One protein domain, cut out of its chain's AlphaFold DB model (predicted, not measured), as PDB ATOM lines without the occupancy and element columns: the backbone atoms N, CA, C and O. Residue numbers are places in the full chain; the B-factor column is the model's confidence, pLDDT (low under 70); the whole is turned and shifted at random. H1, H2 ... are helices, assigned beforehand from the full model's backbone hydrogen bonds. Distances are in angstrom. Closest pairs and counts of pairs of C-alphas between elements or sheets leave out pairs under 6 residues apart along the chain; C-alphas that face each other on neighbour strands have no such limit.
ATOM      1  N   ASP A 124     181.154 133.961 156.462       69.75
ATOM      2  CA  ASP A 124     181.519 132.643 156.992       69.75
ATOM      3  C   ASP A 124     180.280 131.789 157.291       69.75
ATOM      4  O   ASP A 124     180.245 130.599 156.978       69.75
ATOM      5  N   GLU A 125     179.228 132.395 157.839       77.62
ATOM      6  CA  GLU A 125     177.958 131.713 158.099       77.62
ATOM      7  C   GLU A 125     177.247 131.353 156.785       77.62
ATOM      8  O   GLU A 125     176.720 130.247 156.667       77.62
ATOM      9  N   GLY A 126     177.325 132.212 155.761       80.06
ATOM     10  CA  GLY A 126     176.860 131.903 154.404       80.06
ATOM     11  C   GLY A 126     177.561 130.680 153.802       80.06
ATOM     12  O   GLY A 126     176.903 129.791 153.256       80.06
ATOM     13  N   ASN A 127     178.884 130.562 153.972       75.62
ATOM     14  CA  ASN A 127     179.621 129.358 153.574       75.62
ATOM     15  C   ASN A 127     179.063 128.108 154.268       75.62
ATOM     16  O   ASN A 127     178.811 127.098 153.605       75.62
ATOM     17  N   VAL A 128     178.846 128.171 155.583       75.25
ATOM     18  CA  VAL A 128     178.329 127.042 156.371       75.25
ATOM     19  C   VAL A 128     176.909 126.655 155.937       75.25
ATOM     20  O   VAL A 128     176.629 125.464 155.786       75.25
ATOM     21  N   MET A 129     176.034 127.624 155.646       83.56
ATOM     22  CA  MET A 129     174.687 127.364 155.116       83.56
ATOM     23  C   MET A 129     174.733 126.560 153.809       83.56
ATOM     24  O   MET A 129     174.006 125.574 153.655       83.56
ATOM     25  N   GLY A 130     175.626 126.928 152.883       83.06
ATOM     26  CA  GLY A 130     175.787 126.223 151.609       83.06
ATOM     27  C   GLY A 130     176.258 124.775 151.785       83.06
ATOM     28  O   GLY A 130     175.767 123.863 151.112       83.06
ATOM     29  N   GLU A 131     177.168 124.533 152.733       80.81
ATOM     30  CA  GLU A 131     177.630 123.185 153.074       80.81
ATOM     31  C   GLU A 131     176.516 122.332 153.697       80.81
ATOM     32  O   GLU A 131     176.310 121.184 153.289       80.81
ATOM     33  N   GLN A 132     175.755 122.898 154.635       82.00
ATOM     34  CA  GLN A 132     174.651 122.215 155.314       82.00
ATOM     35  C   GLN A 132     173.537 121.808 154.353       82.00
ATOM     36  O   GLN A 132     173.075 120.663 154.405       82.00
ATOM     37  N   LEU A 133     173.148 122.698 153.437       87.56
ATOM     38  CA  LEU A 133     172.163 122.387 152.405       87.56
ATOM     39  C   LEU A 133     172.610 121.166 151.586       87.56
ATOM     40  O   LEU A 133     171.876 120.185 151.439       87.56
ATOM     41  N   MET A 134     173.859 121.171 151.117       85.69
ATOM     42  CA  MET A 134     174.414 120.086 150.305       85.69
ATOM     43  C   MET A 134     174.604 118.770 151.071       85.69
ATOM     44  O   MET A 134     174.513 117.690 150.463       85.69
ATOM     45  N   LEU A 135     174.827 118.829 152.388       81.06
ATOM     46  CA  LEU A 135     174.822 117.669 153.281       81.06
ATOM     47  C   LEU A 135     173.411 117.089 153.443       81.06
ATOM     48  O   LEU A 135     173.245 115.887 153.218       81.06
ATOM     49  N   LYS A 136     172.389 117.914 153.720       83.75
ATOM     50  CA  LYS A 136     170.983 117.462 153.776       83.75
ATOM     51  C   LYS A 136     170.559 116.806 152.455       83.75
ATOM     52  O   LYS A 136     169.970 115.730 152.458       83.75
ATOM     53  N   ILE A 137     170.954 117.368 151.308       83.75
ATOM     54  CA  ILE A 137     170.677 116.787 149.979       83.75
ATOM     55  C   ILE A 137     171.379 115.435 149.766       83.75
ATOM     56  O   ILE A 137     170.864 114.571 149.044       83.75
ATOM     57  N   LYS A 138     172.573 115.249 150.345       79.50
ATOM     58  CA  LYS A 138     173.339 113.993 150.276       79.50
ATOM     59  C   LYS A 138     172.680 112.882 151.088       79.50
ATOM     60  O   LYS A 138     172.633 111.753 150.615       79.50
ATOM     61  N   HIS A 139     172.203 113.222 152.281       78.50
ATOM     62  CA  HIS A 139     171.617 112.298 153.253       78.50
ATOM     63  C   HIS A 139     170.088 112.235 153.182       78.50
ATOM     64  O   HIS A 139     169.462 111.733 154.108       78.50
ATOM     65  N   ARG A 140     169.486 112.735 152.098       80.75
ATOM     66  CA  ARG A 140     168.033 112.717 151.923       80.75
ATOM     67  C   ARG A 140     167.477 111.292 151.946       80.75
ATOM     68  O   ARG A 140     168.093 110.373 151.395       80.75
ATOM     69  N   ASP A 141     166.282 111.146 152.506       79.06
ATOM     70  CA  ASP A 141     165.562 109.877 152.540       79.06
ATOM     71  C   ASP A 141     165.258 109.367 151.124       79.06
ATOM     72  O   ASP A 141     165.002 110.140 150.191       79.06
ATOM     73  N   LYS A 142     165.282 108.041 150.946       59.06
ATOM     74  CA  LYS A 142     164.915 107.411 149.671       59.06
ATOM     75  C   LYS A 142     163.446 107.723 149.363       59.06
ATOM     76  O   LYS A 142     162.566 107.235 150.056       59.06
ATOM     77  N   GLY A 143     163.204 108.516 148.318       64.25
ATOM     78  CA  GLY A 143     161.865 108.945 147.887       64.25
ATOM     79  C   GLY A 143     161.627 110.452 148.002       64.25
ATOM     80  O   GLY A 143     160.793 110.975 147.274       64.25
ATOM     81  N   ARG A 144     162.412 111.165 148.823       76.56
ATOM     82  CA  ARG A 144     162.311 112.623 148.977       76.56
ATOM     83  C   ARG A 144     162.977 113.348 147.805       76.56
ATOM     84  O   ARG A 144     164.133 113.049 147.456       76.56
ATOM     85  N   SER A 145     162.277 114.298 147.184       81.44
ATOM     86  CA  SER A 145     162.840 115.081 146.076       81.44
ATOM     87  C   SER A 145     163.900 116.073 146.580       81.44
ATOM     88  O   SER A 145     163.925 116.451 147.753       81.44
ATOM     89  N   LYS A 146     164.829 116.500 145.709       82.81
ATOM     90  CA  LYS A 146     165.795 117.547 146.096       82.81
ATOM     91  C   LYS A 146     165.083 118.873 146.396       82.81
ATOM     92  O   LYS A 146     165.541 119.602 147.265       82.81
ATOM     93  N   GLU A 147     163.986 119.160 145.695       82.81
ATOM     94  CA  GLU A 147     163.183 120.372 145.888       82.81
ATOM     95  C   GLU A 147     162.557 120.411 147.284       82.81
ATOM     96  O   GLU A 147     162.704 121.406 147.982       82.81
ATOM     97  N   GLU A 148     161.966 119.308 147.753       84.06
ATOM     98  CA  GLU A 148     161.423 119.207 149.119       84.06
ATOM     99  C   GLU A 148     162.479 119.447 150.203       84.06
ATOM    100  O   GLU A 148     162.172 119.984 151.266       84.06
ATOM    101  N   VAL A 149     163.727 119.034 149.960       87.06
ATOM    102  CA  VAL A 149     164.838 119.273 150.893       87.06
ATOM    103  C   VAL A 149     165.241 120.746 150.896       87.06
ATOM    104  O   VAL A 149     165.513 121.290 151.963       87.06
ATOM    105  N   VAL A 150     165.267 121.395 149.727       88.69
ATOM    106  CA  VAL A 150     165.565 122.831 149.608       88.69
ATOM    107  C   VAL A 150     164.464 123.663 150.265       88.69
ATOM    108  O   VAL A 150     164.782 124.534 151.069       88.69
ATOM    109  N   LYS A 151     163.187 123.364 149.996       89.12
ATOM    110  CA  LYS A 151     162.044 124.071 150.598       89.12
ATOM    111  C   LYS A 151     162.043 123.943 152.123       89.12
ATOM    112  O   LYS A 151     162.011 124.958 152.807       89.12
ATOM    113  N   ALA A 152     162.229 122.732 152.657       87.62
ATOM    114  CA  ALA A 152     162.351 122.534 154.103       87.62
ATOM    115  C   ALA A 152     163.566 123.263 154.707       87.62
ATOM    116  O   ALA A 152     163.499 123.781 155.814       87.62
ATOM    117  N   PHE A 153     164.690 123.337 153.985       89.44
ATOM    118  CA  PHE A 153     165.861 124.081 154.457       89.44
ATOM    119  C   PHE A 153     165.622 125.596 154.511       89.44
ATOM    120  O   PHE A 153     166.105 126.243 155.435       89.44
ATOM    121  N   ILE A 154     164.877 126.149 153.550       90.12
ATOM    122  CA  ILE A 154     164.466 127.560 153.552       90.12
ATOM    123  C   ILE A 154     163.528 127.837 154.734       90.12
ATOM    124  O   ILE A 154     163.702 128.839 155.415       90.12
ATOM    125  N   GLU A 155     162.576 126.943 155.015       89.62
ATOM    126  CA  GLU A 155     161.652 127.082 156.151       89.62
ATOM    127  C   GLU A 155     162.366 127.023 157.511       89.62
ATOM    128  O   GLU A 155     162.023 127.784 158.417       89.62
ATOM    129  N   ASP A 156     163.378 126.158 157.638       85.88
ATOM    130  CA  ASP A 156     164.181 125.995 158.856       85.88
ATOM    131  C   ASP A 156     165.109 127.192 159.138       85.88
ATOM    132  O   ASP A 156     165.559 127.362 160.273       85.88
ATOM    133  N   ASN A 157     165.458 127.988 158.121       88.25
ATOM    134  CA  ASN A 157     166.469 129.038 158.211       88.25
ATOM    135  C   ASN A 157     165.838 130.432 158.096       88.25
ATOM    136  O   ASN A 157     165.381 130.843 157.030       88.25
ATOM    137  N   LYS A 158     165.864 131.195 159.194       87.12
ATOM    138  CA  LYS A 158     165.201 132.503 159.282       87.12
ATOM    139  C   LYS A 158     165.683 133.500 158.220       87.12
ATOM    140  O   LYS A 158     164.851 134.147 157.592       87.12
ATOM    141  N   ALA A 159     166.992 133.604 157.985       87.12
ATOM    142  CA  ALA A 159     167.549 134.511 156.981       87.12
ATOM    143  C   ALA A 159     167.117 134.161 155.546       87.12
ATOM    144  O   ALA A 159     166.776 135.060 154.778       87.12
ATOM    145  N   LEU A 160     167.096 132.873 155.186       89.06
ATOM    146  CA  LEU A 160     166.609 132.418 153.879       89.06
ATOM    147  C   LEU A 160     165.105 132.625 153.724       89.06
ATOM    148  O   LEU A 160     164.661 133.006 152.644       89.06
ATOM    149  N   LYS A 161     164.331 132.419 154.790       90.56
ATOM    150  CA  LYS A 161     162.894 132.690 154.794       90.56
ATOM    151  C   LYS A 161     162.601 134.173 154.550       90.56
ATOM    152  O   LYS A 161     161.865 134.495 153.626       90.56
ATOM    153  N   GLU A 162     163.249 135.067 155.301       89.56
ATOM    154  CA  GLU A 162     163.138 136.525 155.122       89.56
ATOM    155  C   GLU A 162     163.600 136.985 153.726       89.56
ATOM    156  O   GLU A 162     163.098 137.976 153.192       89.56
ATOM    157  N   LEU A 163     164.576 136.291 153.128       89.81
ATOM    158  CA  LEU A 163     165.029 136.559 151.765       89.81
ATOM    159  C   LEU A 163     163.984 136.136 150.731       89.81
ATOM    160  O   LEU A 163     163.656 136.939 149.873       89.81
ATOM    161  N   VAL A 164     163.433 134.924 150.824       89.00
ATOM    162  CA  VAL A 164     162.420 134.423 149.876       89.00
ATOM    163  C   VAL A 164     161.100 135.191 149.991       89.00
ATOM    164  O   VAL A 164     160.421 135.381 148.988       89.00
ATOM    165  N   GLU A 165     160.753 135.686 151.181       87.88
ATOM    166  CA  GLU A 165     159.596 136.572 151.377       87.88
ATOM    167  C   GLU A 165     159.783 137.947 150.709       87.88
ATOM    168  O   GLU A 165     158.806 138.537 150.250       87.88
ATOM    169  N   LYS A 166     161.021 138.464 150.631       86.19
ATOM    170  CA  LYS A 166     161.331 139.715 149.912       86.19
ATOM    171  C   LYS A 166     161.521 139.484 148.408       86.19
ATOM    172  O   LYS A 166     161.081 140.296 147.600       86.19
ATOM    173  N   GLU A 167     162.204 138.407 148.049       86.25
ATOM    174  CA  GLU A 167     162.631 138.051 146.698       86.25
ATOM    175  C   GLU A 167     162.105 136.658 146.337       86.25
ATOM    176  O   GLU A 167     162.790 135.637 146.463       86.25
ATOM    177  N   GLU A 168     160.865 136.616 145.852       85.62
ATOM    178  CA  GLU A 168     160.122 135.369 145.625       85.62
ATOM    179  C   GLU A 168     160.828 134.407 144.642       85.62
ATOM    180  O   GLU A 168     160.750 133.181 144.774       85.62
ATOM    181  N   PHE A 169     161.613 134.944 143.699       89.00
ATOM    182  CA  PHE A 169     162.377 134.146 142.733       89.00
ATOM    183  C   PHE A 169     163.499 133.309 143.376       89.00
ATOM    184  O   PHE A 169     163.930 132.299 142.801       89.00
ATOM    185  N   PHE A 170     163.996 133.683 144.559       89.62
ATOM    186  CA  PHE A 170     165.190 133.072 145.147       89.62
ATOM    187  C   PHE A 170     164.972 131.600 145.539       89.62
ATOM    188  O   PHE A 170     165.868 130.763 145.385       89.62
ATOM    189  N   GLY A 171     163.754 131.241 145.959       87.94
ATOM    190  CA  GLY A 171     163.394 129.856 146.279       87.94
ATOM    191  C   GLY A 171     163.458 128.936 145.054       87.94
ATOM    192  O   GLY A 171     164.063 127.858 145.102       87.94
ATOM    193  N   GLY A 172     162.902 129.389 143.924       87.19
ATOM    194  CA  GLY A 172     162.976 128.678 142.644       87.19
ATOM    195  C   GLY A 172     164.408 128.579 142.112       87.19
ATOM    196  O   GLY A 172     164.819 127.532 141.600       87.19
ATOM    197  N   LEU A 173     165.198 129.638 142.303       92.31
ATOM    198  CA  LEU A 173     166.616 129.683 141.952       92.31
ATOM    199  C   LEU A 173     167.420 128.626 142.707       92.31
ATOM    200  O   LEU A 173     168.106 127.827 142.065       92.31
ATOM    201  N   LEU A 174     167.314 128.563 144.038       91.25
ATOM    202  CA  LEU A 174     168.046 127.578 144.842       91.25
ATOM    203  C   LEU A 174     167.684 126.138 144.462       91.25
ATOM    204  O   LEU A 174     168.576 125.290 144.368       91.25
ATOM    205  N   CYS A 175     166.403 125.867 144.188       88.19
ATOM    206  CA  CYS A 175     165.951 124.554 143.721       88.19
ATOM    207  C   CYS A 175     166.665 124.144 142.424       88.19
ATOM    208  O   CYS A 175     167.244 123.056 142.348       88.19
ATOM    209  N   ALA A 176     166.691 125.032 141.425       86.50
ATOM    210  CA  ALA A 176     167.329 124.757 140.140       86.50
ATOM    211  C   ALA A 176     168.862 124.645 140.244       86.50
ATOM    212  O   ALA A 176     169.453 123.753 139.625       86.50
ATOM    213  N   VAL A 177     169.503 125.480 141.072       88.44
ATOM    214  CA  VAL A 177     170.946 125.405 141.355       88.44
ATOM    215  C   VAL A 177     171.313 124.041 141.943       88.44
ATOM    216  O   VAL A 177     172.196 123.364 141.428       88.44
ATOM    217  N   VAL A 178     170.596 123.582 142.971       86.12
ATOM    218  CA  VAL A 178     170.813 122.271 143.614       86.12
ATOM    219  C   VAL A 178     170.519 121.095 142.673       86.12
ATOM    220  O   VAL A 178     171.136 120.015 142.763       86.12
ATOM    221  N   TRP A 179     169.549 121.264 141.776       81.81
ATOM    222  CA  TRP A 179     169.224 120.259 140.774       81.81
ATOM    223  C   TRP A 179     170.392 120.046 139.805       81.81
ATOM    224  O   TRP A 179     170.734 118.888 139.539       81.81
ATOM    225  N   ASN A 180     171.039 121.145 139.394       75.12
ATOM    226  CA  ASN A 180     172.245 121.226 138.567       75.12
ATOM    227  C   ASN A 180     172.193 120.351 137.303       75.12
ATOM    228  O   ASN A 180     172.978 119.411 137.144       75.12
ATOM    229  N   ARG A 181     171.244 120.629 136.402       68.88
ATOM    230  CA  ARG A 181     171.138 119.944 135.104       68.88
ATOM    231  C   ARG A 181     171.376 120.900 133.940       68.88
ATOM    232  O   ARG A 181     170.824 121.991 133.920       68.88
ATOM    233  N   LEU A 182     172.129 120.433 132.937       56.62
ATOM    234  CA  LEU A 182     172.418 121.178 131.699       56.62
ATOM    235  C   LEU A 182     171.166 121.449 130.857       56.62
ATOM    236  O   LEU A 182     171.079 122.469 130.181       56.62
ATOM    237  N   ARG A 183     170.196 120.530 130.893       53.47
ATOM    238  CA  ARG A 183     168.899 120.679 130.234       53.47
ATOM    239  C   ARG A 183     167.809 120.615 131.292       53.47
ATOM    240  O   ARG A 183     167.741 119.637 132.042       53.47
ATOM    241  N   ARG A 184     166.982 121.659 131.339       57.97
ATOM    242  CA  ARG A 184     165.783 121.699 132.176       57.97
ATOM    243  C   ARG A 184     164.827 120.598 131.714       57.97
ATOM    244  O   ARG A 184     164.596 120.449 130.515       57.97
ATOM    245  N   ASP A 185     164.319 119.820 132.657       57.28
ATOM    246  CA  ASP A 185     163.327 118.774 132.412       57.28
ATOM    247  C   ASP A 185     162.102 119.110 133.258       57.28
ATOM    248  O   ASP A 185     161.984 118.669 134.401       57.28
ATOM    249  N   ALA A 186     161.226 119.947 132.695       55.00
ATOM    250  CA  ALA A 186     160.039 120.458 133.378       55.00
ATOM    251  C   ALA A 186     159.086 119.340 133.840       55.00
ATOM    252  O   ALA A 186     158.272 119.567 134.724       55.00
ATOM    253  N   SER A 187     159.212 118.122 133.294       50.09
ATOM    254  CA  SER A 187     158.411 116.961 133.705       50.09
ATOM    255  C   SER A 187     158.788 116.393 135.081       50.09
ATOM    256  O   SER A 187     158.047 115.582 135.630       50.09
ATOM    257  N   LYS A 188     159.945 116.789 135.634       52.12
ATOM    258  CA  LYS A 188     160.488 116.286 136.914       52.12
ATOM    259  C   LYS A 188     160.598 117.352 138.002       52.12
ATOM    260  O   LYS A 188     161.060 117.032 139.095       52.12
ATOM    261  N   GLU A 189     160.220 118.583 137.686       56.97
ATOM    262  CA  GLU A 189     160.124 119.697 138.631       56.97
ATOM    263  C   GLU A 189     158.680 119.746 139.148       56.97
ATOM    264  O   GLU A 189     157.745 119.532 138.373       56.97
ATOM    265  N   GLY A 190     158.466 119.989 140.444       60.00
ATOM    266  CA  GLY A 190     157.110 120.169 140.971       60.00
ATOM    267  C   GLY A 190     156.398 121.348 140.292       60.00
ATOM    268  O   GLY A 190     157.051 122.246 139.755       60.00
ATOM    269  N   VAL A 191     155.062 121.391 140.324       58.81
ATOM    270  CA  VAL A 191     154.296 122.533 139.782       58.81
ATOM    271  C   VAL A 191     154.784 123.829 140.451       58.81
ATOM    272  O   VAL A 191     154.912 123.879 141.675       58.81
ATOM    273  N   ALA A 192     155.147 124.842 139.655       58.97
ATOM    274  CA  ALA A 192     155.550 126.146 140.183       58.97
ATOM    275  C   ALA A 192     154.336 126.834 140.823       58.97
ATOM    276  O   ALA A 192     153.257 126.846 140.231       58.97
ATOM    277  N   GLY A 193     154.506 127.373 142.031       59.22
ATOM    278  CA  GLY A 193     153.445 128.079 142.746       59.22
ATOM    279  C   GLY A 193     153.206 129.495 142.214       59.22
ATOM    280  O   GLY A 193     152.085 129.986 142.311       59.22
ATOM    281  N   SER A 194     154.227 130.133 141.624       74.12
ATOM    282  CA  SER A 194     154.158 131.496 141.081       74.12
ATOM    283  C   SER A 194     155.060 131.720 139.858       74.12
ATOM    284  O   SER A 194     155.976 130.942 139.574       74.12
ATOM    285  N   VAL A 195     154.797 132.812 139.127       76.75
ATOM    286  CA  VAL A 195     155.586 133.247 137.955       76.75
ATOM    287  C   VAL A 195     157.031 133.575 138.349       76.75
ATOM    288  O   VAL A 195     157.967 133.243 137.619       76.75
ATOM    289  N   GLU A 196     157.233 134.168 139.526       80.88
ATOM    290  CA  GLU A 196     158.568 134.484 140.038       80.88
ATOM    291  C   GLU A 196     159.344 133.223 140.440       80.88
ATOM    292  O   GLU A 196     160.542 133.129 140.167       80.88
ATOM    293  N   GLU A 197     158.683 132.190 140.980       80.25
ATOM    294  CA  GLU A 197     159.331 130.895 141.233       80.25
ATOM    295  C   GLU A 197     159.830 130.260 139.919       80.25
ATOM    296  O   GLU A 197     160.936 129.709 139.864       80.25
ATOM    297  N   GLU A 198     159.065 130.376 138.828       79.81
ATOM    298  CA  GLU A 198     159.473 129.885 137.509       79.81
ATOM    299  C   GLU A 198     160.637 130.692 136.910       79.81
ATOM    300  O   GLU A 198     161.586 130.098 136.373       79.81
ATOM    301  N   LYS A 199     160.611 132.024 137.055       84.50
ATOM    302  CA  LYS A 199     161.729 132.913 136.705       84.50
ATOM    303  C   LYS A 199     162.989 132.515 137.476       84.50
ATOM    304  O   LYS A 199     164.046 132.322 136.871       84.50
ATOM    305  N   GLY A 200     162.862 132.288 138.781       85.88
ATOM    306  CA  GLY A 200     163.919 131.781 139.649       85.88
ATOM    307  C   GLY A 200     164.526 130.478 139.138       85.88
ATOM    308  O   GLY A 200     165.744 130.379 138.971       85.88
ATOM    309  N   ARG A 201     163.688 129.492 138.797       85.38
ATOM    310  CA  ARG A 201     164.151 128.208 138.238       85.38
ATOM    311  C   ARG A 201     164.897 128.383 136.921       85.38
ATOM    312  O   ARG A 201     165.932 127.748 136.709       85.38
ATOM    313  N   LEU A 202     164.414 129.262 136.042       82.62
ATOM    314  CA  LEU A 202     165.103 129.582 134.795       82.62
ATOM    315  C   LEU A 202     166.489 130.176 135.073       82.62
ATOM    316  O   LEU A 202     167.470 129.698 134.500       82.62
ATOM    317  N   ILE A 203     166.582 131.159 135.973       87.12
ATOM    318  CA  ILE A 203     167.842 131.797 136.380       87.12
ATOM    319  C   ILE A 203     168.814 130.750 136.941       87.12
ATOM    320  O   ILE A 203     169.923 130.595 136.419       87.12
ATOM    321  N   GLY A 204     168.382 129.970 137.937       85.19
ATOM    322  CA  GLY A 204     169.203 128.944 138.582       85.19
ATOM    323  C   GLY A 204     169.665 127.842 137.624       85.19
ATOM    324  O   GLY A 204     170.814 127.407 137.692       85.19
ATOM    325  N   SER A 205     168.833 127.444 136.654       82.69
ATOM    326  CA  SER A 205     169.196 126.412 135.669       82.69
ATOM    327  C   SER A 205     170.365 126.819 134.760       82.69
ATOM    328  O   SER A 205     171.149 125.964 134.338       82.69
ATOM    329  N   LYS A 206     170.555 128.123 134.498       82.19
ATOM    330  CA  LYS A 206     171.683 128.610 133.683       82.19
ATOM    331  C   LYS A 206     173.026 128.532 134.410       82.19
ATOM    332  O   LYS A 206     174.068 128.551 133.745       82.19
ATOM    333  N   LEU A 207     173.036 128.389 135.740       82.88
ATOM    334  CA  LEU A 207     174.276 128.194 136.492       82.88
ATOM    335  C   LEU A 207     174.956 126.886 136.081       82.88
ATOM    336  O   LEU A 207     176.163 126.888 135.874       82.88
ATOM    337  N   ALA A 208     174.200 125.808 135.838       75.75
ATOM    338  CA  ALA A 208     174.750 124.519 135.402       75.75
ATOM    339  C   ALA A 208     175.564 124.634 134.099       75.75
ATOM    340  O   ALA A 208     176.670 124.104 133.982       75.75
ATOM    341  N   MET A 209     175.039 125.385 133.126       67.38
ATOM    342  CA  MET A 209     175.730 125.673 131.864       67.38
ATOM    343  C   MET A 209     176.954 126.574 132.060       67.38
ATOM    344  O   MET A 209     177.981 126.391 131.402       67.38
ATOM    345  N   THR A 210     176.870 127.535 132.979       69.06
ATOM    346  CA  THR A 210     178.000 128.409 133.317       69.06
ATOM    347  C   THR A 210     179.107 127.609 134.007       69.06
ATOM    348  O   THR A 210     180.261 127.685 133.599       69.06
ATOM    349  N   MET A 211     178.773 126.727 134.951       69.19
ATOM    350  CA  MET A 211     179.708 125.791 135.587       69.19
ATOM    351  C   MET A 211     180.393 124.868 134.572       69.19
ATOM    352  O   MET A 211     181.605 124.683 134.630       69.19
ATOM    353  N   ALA A 212     179.650 124.345 133.591       59.41
ATOM    354  CA  ALA A 212     180.215 123.493 132.542       59.41
ATOM    355  C   ALA A 212     181.229 124.214 131.640       59.41
ATOM    356  O   ALA A 212     182.078 123.584 131.002       59.41
ATOM    357  N   THR A 213     181.155 125.541 131.590       53.19
ATOM    358  CA  THR A 213     181.962 126.379 130.703       53.19
ATOM    359  C   THR A 213     183.016 127.215 131.432       53.19
ATOM    360  O   THR A 213     183.802 127.891 130.777       53.19
ATOM    361  N   THR A 214     183.097 127.145 132.763       53.59
ATOM    362  CA  THR A 214     184.004 127.968 133.582       53.59
ATOM    363  C   THR A 214     185.084 127.154 134.282       53.59
ATOM    364  O   THR A 214     184.974 125.939 134.461       53.59
ATOM    365  N   LEU A 215     186.171 127.842 134.652       53.69
ATOM    366  CA  LEU A 215     187.352 127.212 135.238       53.69
ATOM    367  C   LEU A 215     187.263 126.947 136.747       53.69
ATOM    368  O   LEU A 215     187.891 126.019 137.252       53.69
ATOM    369  N   THR A 216     186.541 127.790 137.484       56.88
ATOM    370  CA  THR A 216     186.476 127.738 138.952       56.88
ATOM    371  C   THR A 216     185.065 128.030 139.437       56.88
ATOM    372  O   THR A 216     184.288 128.680 138.743       56.88
ATOM    373  N   THR A 217     184.741 127.581 140.647       62.34
ATOM    374  CA  THR A 217     183.416 127.743 141.269       62.34
ATOM    375  C   THR A 217     183.062 129.200 141.513       62.34
ATOM    376  O   THR A 217     181.955 129.616 141.191       62.34
ATOM    377  N   LYS A 218     184.028 129.992 141.990       70.25
ATOM    378  CA  LYS A 218     183.867 131.440 142.161       70.25
ATOM    379  C   LYS A 218     183.553 132.123 140.839       70.25
ATOM    380  O   LYS A 218     182.575 132.850 140.744       70.25
ATOM    381  N   HIS A 219     184.327 131.800 139.802       64.81
ATOM    382  CA  HIS A 219     184.106 132.362 138.475       64.81
ATOM    383  C   HIS A 219     182.760 131.936 137.884       64.81
ATOM    384  O   HIS A 219     182.104 132.745 137.244       64.81
ATOM    385  N   ALA A 220     182.326 130.696 138.129       70.00
ATOM    386  CA  ALA A 220     181.020 130.220 137.694       70.00
ATOM    387  C   ALA A 220     179.883 131.049 138.302       70.00
ATOM    388  O   ALA A 220     179.001 131.483 137.568       70.00
ATOM    389  N   VAL A 221     179.919 131.283 139.619       80.25
ATOM    390  CA  VAL A 221     178.903 132.075 140.333       80.25
ATOM    391  C   VAL A 221     178.965 133.541 139.919       80.25
ATOM    392  O   VAL A 221     177.929 134.136 139.653       80.25
ATOM    393  N   GLU A 222     180.163 134.109 139.803       78.75
ATOM    394  CA  GLU A 222     180.364 135.496 139.388       78.75
ATOM    395  C   GLU A 222     179.872 135.733 137.952       78.75
ATOM    396  O   GLU A 222     179.012 136.582 137.725       78.75
ATOM    397  N   GLU A 223     180.319 134.929 136.987       69.81
ATOM    398  CA  GLU A 223     179.902 135.044 135.588       69.81
ATOM    399  C   GLU A 223     178.406 134.771 135.392       69.81
ATOM    400  O   GLU A 223     177.757 135.419 134.569       69.81
ATOM    401  N   TRP A 224     177.844 133.821 136.134       85.62
ATOM    402  CA  TRP A 224     176.409 133.567 136.109       85.62
ATOM    403  C   TRP A 224     175.636 134.744 136.705       85.62
ATOM    404  O   TRP A 224     174.686 135.203 136.080       85.62
ATOM    405  N   SER A 225     176.073 135.290 137.844       84.62
ATOM    406  CA  SER A 225     175.421 136.446 138.475       84.62
ATOM    407  C   SER A 225     175.446 137.686 137.578       84.62
ATOM    408  O   SER A 225     174.460 138.405 137.502       84.62
ATOM    409  N   LEU A 226     176.512 137.910 136.801       79.12
ATOM    410  CA  LEU A 226     176.586 139.014 135.832       79.12
ATOM    411  C   LEU A 226     175.544 138.924 134.703       79.12
ATOM    412  O   LEU A 226     175.257 139.933 134.063       79.12
ATOM    413  N   GLN A 227     174.973 137.746 134.440       80.00
ATOM    414  CA  GLN A 227     173.921 137.578 133.430       80.00
ATOM    415  C   GLN A 227     172.533 137.995 133.940       80.00
ATOM    416  O   GLN A 227     171.605 138.066 133.133       80.00
ATOM    417  N   PHE A 228     172.381 138.238 135.247       84.88
ATOM    418  CA  PHE A 228     171.095 138.466 135.908       84.88
ATOM    419  C   PHE A 228     171.208 139.584 136.960       84.88
ATOM    420  O   PHE A 228     171.673 139.323 138.072       84.88
ATOM    421  N   PRO A 229     170.784 140.822 136.636       80.81
ATOM    422  CA  PRO A 229     170.847 141.960 137.554       80.81
ATOM    423  C   PRO A 229     170.187 141.699 138.911       80.81
ATOM    424  O   PRO A 229     170.726 142.106 139.933       80.81
ATOM    425  N   GLU A 230     169.085 140.949 138.937       84.88
ATOM    426  CA  GLU A 230     168.346 140.635 140.165       84.88
ATOM    427  C   GLU A 230     169.169 139.772 141.132       84.88
ATOM    428  O   GLU A 230     169.078 139.912 142.345       84.88
ATOM    429  N   VAL A 231     170.026 138.895 140.599       87.31
ATOM    430  CA  VAL A 231     170.934 138.077 141.415       87.31
ATOM    431  C   VAL A 231     172.076 138.923 141.977       87.31
ATOM    432  O   VAL A 231     172.518 138.669 143.094       87.31
ATOM    433  N   GLN A 232     172.563 139.915 141.221       84.50
ATOM    434  CA  GLN A 232     173.583 140.846 141.721       84.50
ATOM    435  C   GLN A 232     173.029 141.719 142.836       84.50
ATOM    436  O   GLN A 232     173.659 141.814 143.880       84.50
ATOM    437  N   GLU A 233     171.835 142.281 142.653       86.06
ATOM    438  CA  GLU A 233     171.177 143.096 143.674       86.06
ATOM    439  C   GLU A 233     171.000 142.304 144.978       86.06
ATOM    440  O   GLU A 233     171.433 142.759 146.035       86.06
ATOM    441  N   ALA A 234     170.516 141.061 144.887       87.12
ATOM    442  CA  ALA A 234     170.408 140.164 146.035       87.12
ATOM    443  C   ALA A 234     171.762 139.936 146.736       87.12
ATOM    444  O   ALA A 234     171.850 139.981 147.967       87.12
ATOM    445  N   MET A 235     172.827 139.688 145.962       88.81
ATOM    446  CA  MET A 235     174.188 139.465 146.471       88.81
ATOM    447  C   MET A 235     174.814 140.717 147.094       88.81
ATOM    448  O   MET A 235     175.583 140.589 148.048       88.81
ATOM    449  N   ASP A 236     174.509 141.896 146.560       84.69
ATOM    450  CA  ASP A 236     175.036 143.175 147.033       84.69
ATOM    451  C   ASP A 236     174.315 143.631 148.307       84.69
ATOM    452  O   ASP A 236     174.948 144.141 149.234       84.69
ATOM    453  N   GLU A 237     173.006 143.386 148.404       86.12
ATOM    454  CA  GLU A 237     172.236 143.631 149.623       86.12
ATOM    455  C   GLU A 237     172.581 142.646 150.751       86.12
ATOM    456  O   GLU A 237     172.556 143.009 151.931       86.12
ATOM    457  N   ASN A 238     172.898 141.394 150.406       87.94
ATOM    458  CA  ASN A 238     173.105 140.306 151.358       87.94
ATOM    459  C   ASN A 238     174.472 139.641 151.143       87.94
ATOM    460  O   ASN A 238     174.606 138.652 150.418       87.94
ATOM    461  N   ILE A 239     175.481 140.135 151.868       85.50
ATOM    462  CA  ILE A 239     176.896 139.723 151.756       85.50
ATOM    463  C   ILE A 239     177.147 138.203 151.844       85.50
ATOM    464  O   ILE A 239     178.158 137.704 151.358       85.50
ATOM    465  N   TRP A 240     176.238 137.446 152.460       88.06
ATOM    466  CA  TRP A 240     176.359 136.006 152.699       88.06
ATOM    467  C   TRP A 240     175.846 135.127 151.543       88.06
ATOM    468  O   TRP A 240     176.175 133.939 151.488       88.06
ATOM    469  N   ILE A 241     175.084 135.679 150.590       90.88
ATOM    470  CA  ILE A 241     174.511 134.914 149.468       90.88
ATOM    471  C   ILE A 241     175.606 134.402 148.531       90.88
ATOM    472  O   ILE A 241     175.602 133.232 148.137       90.88
ATOM    473  N   ARG A 242     176.568 135.264 148.185       88.50
ATOM    474  CA  ARG A 242     177.693 134.913 147.309       88.50
ATOM    475  C   ARG A 242     178.509 133.732 147.863       88.50
ATOM    476  O   ARG A 242     178.614 132.733 147.148       88.50
ATOM    477  N   PRO A 243     179.032 133.763 149.107       83.12
ATOM    478  CA  PRO A 243     179.768 132.628 149.672       83.12
ATOM    479  C   PRO A 243     178.915 131.354 149.795       83.12
ATOM    480  O   PRO A 243     179.408 130.258 149.517       83.12
ATOM    481  N   MET A 244     177.618 131.471 150.103       92.00
ATOM    482  CA  MET A 244     176.708 130.320 150.116       92.00
ATOM    483  C   MET A 244     176.617 129.638 148.743       92.00
ATOM    484  O   MET A 244     176.798 128.421 148.632       92.00
ATOM    485  N   LEU A 245     176.367 130.413 147.683       90.25
ATOM    486  CA  LEU A 245     176.260 129.902 146.316       90.25
ATOM    487  C   LEU A 245     177.600 129.371 145.797       90.25
ATOM    488  O   LEU A 245     177.618 128.338 145.125       90.25
ATOM    489  N   GLU A 246     178.724 130.002 146.147       85.44
ATOM    490  CA  GLU A 246     180.065 129.479 145.856       85.44
ATOM    491  C   GLU A 246     180.268 128.088 146.469       85.44
ATOM    492  O   GLU A 246     180.732 127.180 145.775       85.44
ATOM    493  N   ASN A 247     179.879 127.884 147.732       82.25
ATOM    494  CA  ASN A 247     180.044 126.594 148.403       82.25
ATOM    495  C   ASN A 247     179.104 125.511 147.844       82.25
ATOM    496  O   ASN A 247     179.536 124.386 147.576       82.25
ATOM    497  N   ILE A 248     177.844 125.854 147.557       85.00
ATOM    498  CA  ILE A 248     176.917 124.951 146.854       85.00
ATOM    499  C   ILE A 248     177.527 124.520 145.513       85.00
ATOM    500  O   ILE A 248     177.590 123.329 145.202       85.00
ATOM    501  N   THR A 249     178.060 125.480 144.755       79.19
ATOM    502  CA  THR A 249     178.706 125.252 143.460       79.19
ATOM    503  C   THR A 249     179.944 124.359 143.586       79.19
ATOM    504  O   THR A 249     180.115 123.461 142.763       79.19
ATOM    505  N   ILE A 250     180.771 124.520 144.629       74.81
ATOM    506  CA  ILE A 250     181.899 123.616 144.934       74.81
ATOM    507  C   ILE A 250     181.408 122.176 145.084       74.81
ATOM    508  O   ILE A 250     181.874 121.286 144.370       74.81
ATOM    509  N   LYS A 251     180.420 121.942 145.953       76.88
ATOM    510  CA  LYS A 251     179.883 120.594 146.205       76.88
ATOM    511  C   LYS A 251     179.178 119.995 144.994       76.88
ATOM    512  O   LYS A 251     179.099 118.772 144.871       76.88
ATOM    513  N   LEU A 252     178.631 120.832 144.120       75.81
ATOM    514  CA  LEU A 252     178.034 120.405 142.863       75.81
ATOM    515  C   LEU A 252     179.096 120.058 141.816       75.81
ATOM    516  O   LEU A 252     178.944 119.028 141.166       75.81
ATOM    517  N   MET A 253     180.175 120.835 141.680       65.56
ATOM    518  CA  MET A 253     181.295 120.496 140.787       65.56
ATOM    519  C   MET A 253     181.985 119.198 141.204       65.56
ATOM    520  O   MET A 253     182.273 118.373 140.350       65.56
ATOM    521  N   GLU A 254     182.158 118.957 142.507       61.62
ATOM    522  CA  GLU A 254     182.679 117.678 143.018       61.62
ATOM    523  C   GLU A 254     181.835 116.465 142.577       61.62
ATOM    524  O   GLU A 254     182.328 115.339 142.563       61.62
ATOM    525  N   ARG A 255     180.551 116.670 142.244       55.66
ATOM    526  CA  ARG A 255     179.608 115.606 141.862       55.66
ATOM    527  C   ARG A 255     179.278 115.567 140.374       55.66
ATOM    528  O   ARG A 255     178.760 114.549 139.919       55.66
TER     529      ARG A 255
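Overview. This is residues 124 to 255 of the 704 residues of the protein "Hypothetical protein" of Triparma pacifica (UniProt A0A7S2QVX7). Eight crossed helices make a compact, rounded body in two stacks of three: H4 lies between H2 and H5, and H8 lies between H1 and H6. The hairpins H1-H2 and H5-H6 join the stacks, while H3 and H7 sit at one end. The printed part has 132 residues, with helices H1 to H8 in order and no named strand, and its class is all helix. The radius of gyration of the C-alphas is 13.4 A, and the spans are 33 by 30 by 29 A.

Along the chain. H1, residues 124 to 138, begins with C-alpha 124 at (181.519, 132.643, 156.992) and is 21.4 A long. H2 is residues 146 to 156, H3 158 to 166 and H4 169 to 179. H5, residues 195 to 213, is the longest at 28.2 A. H6 is 217 to 225 and H7 229 to 237. H8, residues 241 to 253, is 18.1 A long and ends with C-alpha 253 at (181.295, 120.496, 140.787).

Arrangement. H1 touches H8, closest C-alphas Gly 130 and Met 244 at 4.5 A, at a steep tilt of 37 degrees, only just past shallow. H2 touches H4, closest C-alphas Glu 147 and Cys 175 at 5.5 A. H4 touches H5, closest C-alphas Leu 173 and Gly 200 at 4.1 A. H6 touches H8, closest C-alphas Lys 218 and Glu 246 at 5.7 A. H3 touches H2 and H4, and H7 touches H8, only at the corner and only just, with 3 pairs of C-alphas within 8 A each. H4 and H8 are close but not clearly touching. Every O i to N i+4 pair is within hydrogen-bond range in H1 to H4 and H6 to H8; in H5, 12 of 15.

Size, cuts and confidence. The C-alphas farthest apart, of Lys 142 and Asp 236, are 37.3 A apart. The printed part has no cut. The link from H4 to H5, residues 180 to 194, is long. Confidence is under 70 at 30 residues, among them 181 to 193 and 209 to 217.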